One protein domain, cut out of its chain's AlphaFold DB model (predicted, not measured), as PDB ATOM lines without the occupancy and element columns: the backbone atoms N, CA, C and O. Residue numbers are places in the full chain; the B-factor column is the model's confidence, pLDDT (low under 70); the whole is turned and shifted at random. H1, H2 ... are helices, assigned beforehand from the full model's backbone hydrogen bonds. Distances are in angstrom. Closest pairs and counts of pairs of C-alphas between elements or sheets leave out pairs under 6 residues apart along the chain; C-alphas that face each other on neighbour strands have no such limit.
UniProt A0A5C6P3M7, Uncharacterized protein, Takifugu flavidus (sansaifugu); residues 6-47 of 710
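What this domain is: This is residues 6 to 47 of the 710 residues of an uncharacterized protein of Takifugu flavidus (sansaifugu) (UniProt A0A5C6P3M7). From Arg 6 the chain draws a loose, open U: H1, its link and H2 make one side, residues 25 to 29 make the turn, and the long helix H3 runs back as the other side. The middle is empty, and the ends of the U come near each other. The printed part has 42 residues with three named helices, H1, H2, H3, and no named strand; its class is all helix. It is loose, with a radius of gyration of the C-alphas of 11.8 A, and only just flat, spanning 32 by 21 by 7 A.

Where its parts are: Find C-alpha 6 at (75.948, 270.793, 8.294); from there H1 runs 14.0 A through residues 6 to 15. H2 is residues 21 to 24. H3, residues 30 to 47, runs 25.7 A to C-alpha 47 at (76.152, 267.793, 1.104).

How they stand to each other: H1 and H3 are close but not clearly touching; their closest C-alphas, Arg 6 and Thr 47, are 7.8 A apart. They run opposite ways at a shallow tilt of 23 degrees. H2 is apart from H1 and H3. In H1 and H3 every O i to N i+4 pair is within hydrogen-bond range; H2 is too short for one.

The domain as a whole: The C-alphas of Gln 7 and Gly 29 are farthest apart, 32.4 A. The printed part has no cut, and both links are tight. Look for pLDDT under 70 at residues 6, 10 and 15 to 27.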
ATOM      1  N   ARG A   6      74.521 270.633   8.618       64.94
ATOM      2  CA  ARG A   6      75.948 270.793   8.294       64.94
ATOM      3  C   ARG A   6      76.867 270.440   9.472       64.94
ATOM      4  O   ARG A   6      77.843 269.730   9.272       64.94
ATOM      5  N   GLN A   7      76.536 270.853  10.701       71.31
ATOM      6  CA  GLN A   7      77.305 270.472  11.898       71.31
ATOM      7  C   GLN A   7      77.239 268.969  12.191       71.31
ATOM      8  O   GLN A   7      78.243 268.390  12.595       71.31
ATOM      9  N   ARG A   8      76.089 268.320  11.966       75.19
ATOM     10  CA  ARG A   8      75.948 266.865  12.147       75.19
ATOM     11  C   ARG A   8      76.707 266.067  11.085       75.19
ATOM     12  O   ARG A   8      77.362 265.097  11.441       75.19
ATOM     13  N   VAL A   9      76.697 266.507   9.825       73.88
ATOM     14  CA  VAL A   9      77.522 265.912   8.756       73.88
ATOM     15  C   VAL A   9      79.014 266.100   9.043       73.88
ATOM     16  O   VAL A   9      79.769 265.139   8.952       73.88
ATOM     17  N   ALA A  10      79.445 267.295   9.463       68.69
ATOM     18  CA  ALA A  10      80.840 267.544   9.833       68.69
ATOM     19  C   ALA A  10      81.291 266.681  11.026       68.69
ATOM     20  O   ALA A  10      82.363 266.089  10.977       68.69
ATOM     21  N   ALA A  11      80.462 266.552  12.067       71.38
ATOM     22  CA  ALA A  11      80.745 265.678  13.207       71.38
ATOM     23  C   ALA A  11      80.786 264.188  12.820       71.38
ATOM     24  O   ALA A  11      81.592 263.446  13.369       71.38
ATOM     25  N   TRP A  12      79.960 263.753  11.861       76.25
ATOM     26  CA  TRP A  12      79.988 262.383  11.341       76.25
ATOM     27  C   TRP A  12      81.260 262.109  10.527       76.25
ATOM     28  O   TRP A  12      81.932 261.115  10.776       76.25
ATOM     29  N   LEU A  13      81.655 263.027   9.633       70.69
ATOM     30  CA  LEU A  13      82.898 262.923   8.856       70.69
ATOM     31  C   LEU A  13      84.156 262.951   9.743       70.69
ATOM     32  O   LEU A  13      85.099 262.213   9.478       70.69
ATOM     33  N   LEU A  14      84.156 263.750  10.816       70.19
ATOM     34  CA  LEU A  14      85.220 263.764  11.832       70.19
ATOM     35  C   LEU A  14      85.185 262.541  12.769       70.19
ATOM     36  O   LEU A  14      86.174 262.269  13.444       70.19
ATOM     37  N   GLY A  15      84.061 261.821  12.823       66.56
ATOM     38  CA  GLY A  15      83.891 260.576  13.575       66.56
ATOM     39  C   GLY A  15      84.261 259.311  12.792       66.56
ATOM     40  O   GLY A  15      84.317 258.234  13.384       66.56
ATOM     41  N   LEU A  16      84.529 259.414  11.485       68.38
ATOM     42  CA  LEU A  16      85.078 258.306  10.702       68.38
ATOM     43  C   LEU A  16      86.524 258.010  11.156       68.38
ATOM     44  O   LEU A  16      87.293 258.951  11.365       68.38
ATOM     45  N   PRO A  17      86.949 256.733  11.259       56.16
ATOM     46  CA  PRO A  17      88.266 256.336  11.779       56.16
ATOM     47  C   PRO A  17      89.431 256.566  10.789       56.16
ATOM     48  O   PRO A  17      90.355 255.759  10.677       56.16
ATOM     49  N   LEU A  18      89.433 257.714  10.106       57.00
ATOM     50  CA  LEU A  18      90.447 258.158   9.139       57.00
ATOM     51  C   LEU A  18      91.878 258.160   9.717       57.00
ATOM     52  O   LEU A  18      92.843 258.067   8.965       57.00
ATOM     53  N   GLY A  19      92.021 258.210  11.048       48.75
ATOM     54  CA  GLY A  19      93.303 258.095  11.750       48.75
ATOM     55  C   GLY A  19      93.947 256.698  11.748       48.75
ATOM     56  O   GLY A  19      95.146 256.616  11.996       48.75
ATOM     57  N   ARG A  20      93.206 255.614  11.460       54.19
ATOM     58  CA  ARG A  20      93.766 254.251  11.278       54.19
ATOM     59  C   ARG A  20      93.855 253.812   9.816       54.19
ATOM     60  O   ARG A  20      94.725 253.018   9.475       54.19
ATOM     61  N   GLY A  21      93.025 254.374   8.936       52.06
ATOM     62  CA  GLY A  21      92.894 253.917   7.546       52.06
ATOM     63  C   GLY A  21      94.159 253.991   6.675       52.06
ATOM     64  O   GLY A  21      94.155 253.447   5.578       52.06
ATOM     65  N   ARG A  22      95.261 254.619   7.118       56.62
ATOM     66  CA  ARG A  22      96.481 254.765   6.300       56.62
ATOM     67  C   ARG A  22      97.187 253.434   6.002       56.62
ATOM     68  O   ARG A  22      97.825 253.326   4.960       56.62
ATOM     69  N   GLU A  23      97.061 252.443   6.880       57.56
ATOM     70  CA  GLU A  23      97.589 251.085   6.663       57.56
ATOM     71  C   GLU A  23      96.586 250.200   5.905       57.56
ATOM     72  O   GLU A  23      96.972 249.383   5.074       57.56
ATOM     73  N   GLU A  24      95.287 250.405   6.124       60.00
ATOM     74  CA  GLU A  24      94.214 249.659   5.454       60.00
ATOM     75  C   GLU A  24      94.084 250.056   3.972       60.00
ATOM     76  O   GLU A  24      93.963 249.190   3.107       60.00
ATOM     77  N   CYS A  25      94.218 251.346   3.645       61.75
ATOM     78  CA  CYS A  25      94.281 251.849   2.267       61.75
ATOM     79  C   CYS A  25      95.520 251.371   1.486       61.75
ATOM     80  O   CYS A  25      95.542 251.520   0.269       61.75
ATOM     81  N   ALA A  26      96.537 250.812   2.153       64.31
ATOM     82  CA  ALA A  26      97.676 250.170   1.493       64.31
ATOM     83  C   ALA A  26      97.430 248.678   1.185       64.31
ATOM     84  O   ALA A  26      98.150 248.105   0.374       64.31
ATOM     85  N   ARG A  27      96.420 248.054   1.815       68.75
ATOM     86  CA  ARG A  27      96.028 246.648   1.587       68.75
ATOM     87  C   ARG A  27      94.846 246.494   0.624       68.75
ATOM     88  O   ARG A  27      94.689 245.430   0.037       68.75
ATOM     89  N   ARG A  28      94.011 247.527   0.475       71.81
ATOM     90  CA  ARG A  28      92.857 247.532  -0.443       71.81
ATOM     91  C   ARG A  28      93.285 247.744  -1.894       71.81
ATOM     92  O   ARG A  28      94.154 248.567  -2.181       71.81
ATOM     93  N   GLY A  29      92.639 247.034  -2.818       84.62
ATOM     94  CA  GLY A  29      92.959 247.115  -4.246       84.62
ATOM     95  C   GLY A  29      92.651 248.492  -4.853       84.62
ATOM     96  O   GLY A  29      91.790 249.227  -4.366       84.62
ATOM     97  N   ARG A  30      93.304 248.840  -5.977       80.31
ATOM     98  CA  ARG A  30      93.103 250.140  -6.664       80.31
ATOM     99  C   ARG A  30      91.621 250.442  -6.954       80.31
ATOM    100  O   ARG A  30      91.202 251.589  -6.832       80.31
ATOM    101  N   LEU A  31      90.826 249.418  -7.279       74.31
ATOM    102  CA  LEU A  31      89.382 249.527  -7.535       74.31
ATOM    103  C   LEU A  31      88.572 249.949  -6.295       74.31
ATOM    104  O   LEU A  31      87.664 250.769  -6.416       74.31
ATOM    105  N   GLU A  32      88.920 249.461  -5.101       86.94
ATOM    106  CA  GLU A  32      88.266 249.869  -3.848       86.94
ATOM    107  C   GLU A  32      88.590 251.319  -3.481       86.94
ATOM    108  O   GLU A  32      87.729 252.061  -3.009       86.94
ATOM    109  N   MET A  33      89.827 251.756  -3.734       89.75
ATOM    110  CA  MET A  33      90.214 253.151  -3.525       89.75
ATOM    111  C   MET A  33      89.458 254.095  -4.471       89.75
ATOM    112  O   MET A  33      89.074 255.188  -4.057       89.75
ATOM    113  N   ILE A  34      89.181 253.664  -5.708       91.25
ATOM    114  CA  ILE A  34      88.347 254.408  -6.664       91.25
ATOM    115  C   ILE A  34      86.883 254.447  -6.200       91.25
ATOM    116  O   ILE A  34      86.287 255.524  -6.182       91.25
ATOM    117  N   SER A  35      86.293 253.320  -5.782       90.38
ATOM    118  CA  SER A  35      84.892 253.294  -5.334       90.38
ATOM    119  C   SER A  35      84.674 254.103  -4.047       90.38
ATOM    120  O   SER A  35      83.687 254.837  -3.947       90.38
ATOM    121  N   PHE A  36      85.634 254.081  -3.114       92.56
ATOM    122  CA  PHE A  36      85.653 254.957  -1.940       92.56
ATOM    123  C   PHE A  36      85.722 256.442  -2.330       92.56
ATOM    124  O   PHE A  36      84.915 257.241  -1.852       92.56
ATOM    125  N   TRP A  37      86.615 256.824  -3.252       92.62
ATOM    126  CA  TRP A  37      86.705 258.207  -3.739       92.62
ATOM    127  C   TRP A  37      85.428 258.679  -4.445       92.62
ATOM    128  O   TRP A  37      84.976 259.799  -4.203       92.62
ATOM    129  N   LEU A  38      84.803 257.830  -5.264       93.69
ATOM    130  CA  LEU A  38      83.525 258.132  -5.916       93.69
ATOM    131  C   LEU A  38      82.382 258.274  -4.899       93.69
ATOM    132  O   LEU A  38      81.539 259.161  -5.053       93.69
ATOM    133  N   LEU A  39      82.369 257.469  -3.831       93.81
ATOM    134  CA  LEU A  39      81.420 257.610  -2.723       93.81
ATOM    135  C   LEU A  39      81.628 258.937  -1.976       93.81
ATOM    136  O   LEU A  39      80.660 259.671  -1.763       93.81
ATOM    137  N   CYS A  40      82.874 259.290  -1.646       91.56
ATOM    138  CA  CYS A  40      83.218 260.582  -1.048       91.56
ATOM    139  C   CYS A  40      82.808 261.757  -1.947       91.56
ATOM    140  O   CYS A  40      82.208 262.710  -1.454       91.56
ATOM    141  N   TRP A  41      83.049 261.680  -3.260       90.25
ATOM    142  CA  TRP A  41      82.652 262.709  -4.226       90.25
ATOM    143  C   TRP A  41      81.127 262.848  -4.335       90.25
ATOM    144  O   TRP A  41      80.595 263.960  -4.316       90.25
ATOM    145  N   LYS A  42      80.395 261.728  -4.393       92.06
ATOM    146  CA  LYS A  42      78.922 261.703  -4.434       92.06
ATOM    147  C   LYS A  42      78.317 262.273  -3.144       92.06
ATOM    148  O   LYS A  42      77.367 263.053  -3.214       92.06
ATOM    149  N   LEU A  43      78.916 261.974  -1.988       91.12
ATOM    150  CA  LEU A  43      78.548 262.555  -0.695       91.12
ATOM    151  C   LEU A  43      78.876 264.057  -0.616       91.12
ATOM    152  O   LEU A  43      78.047 264.829  -0.131       91.12
ATOM    153  N   LEU A  44      80.024 264.502  -1.141       89.06
ATOM    154  CA  LEU A  44      80.360 265.927  -1.251       89.06
ATOM    155  C   LEU A  44      79.320 266.665  -2.101       89.06
ATOM    156  O   LEU A  44      78.787 267.684  -1.675       89.06
ATOM    157  N   ARG A  45      78.964 266.115  -3.268       84.94
ATOM    158  CA  ARG A  45      77.978 266.704  -4.190       84.94
ATOM    159  C   ARG A  45      76.594 266.838  -3.545       84.94
ATOM    160  O   ARG A  45      75.946 267.869  -3.708       84.94
ATOM    161  N   ALA A  46      76.175 265.836  -2.769       82.31
ATOM    162  CA  ALA A  46      74.918 265.855  -2.019       82.31
ATOM    163  C   ALA A  46      74.926 266.837  -0.829       82.31
ATOM    164  O   ALA A  46      73.910 267.463  -0.536       82.31
ATOM    165  N   THR A  47      76.059 266.993  -0.137       83.94
ATOM    166  CA  THR A  47      76.152 267.793   1.104       83.94
ATOM    167  C   THR A  47      76.564 269.251   0.887       83.94
ATOM    168  O   THR A  47      76.165 270.115   1.673       83.94
TER     169      THR A  47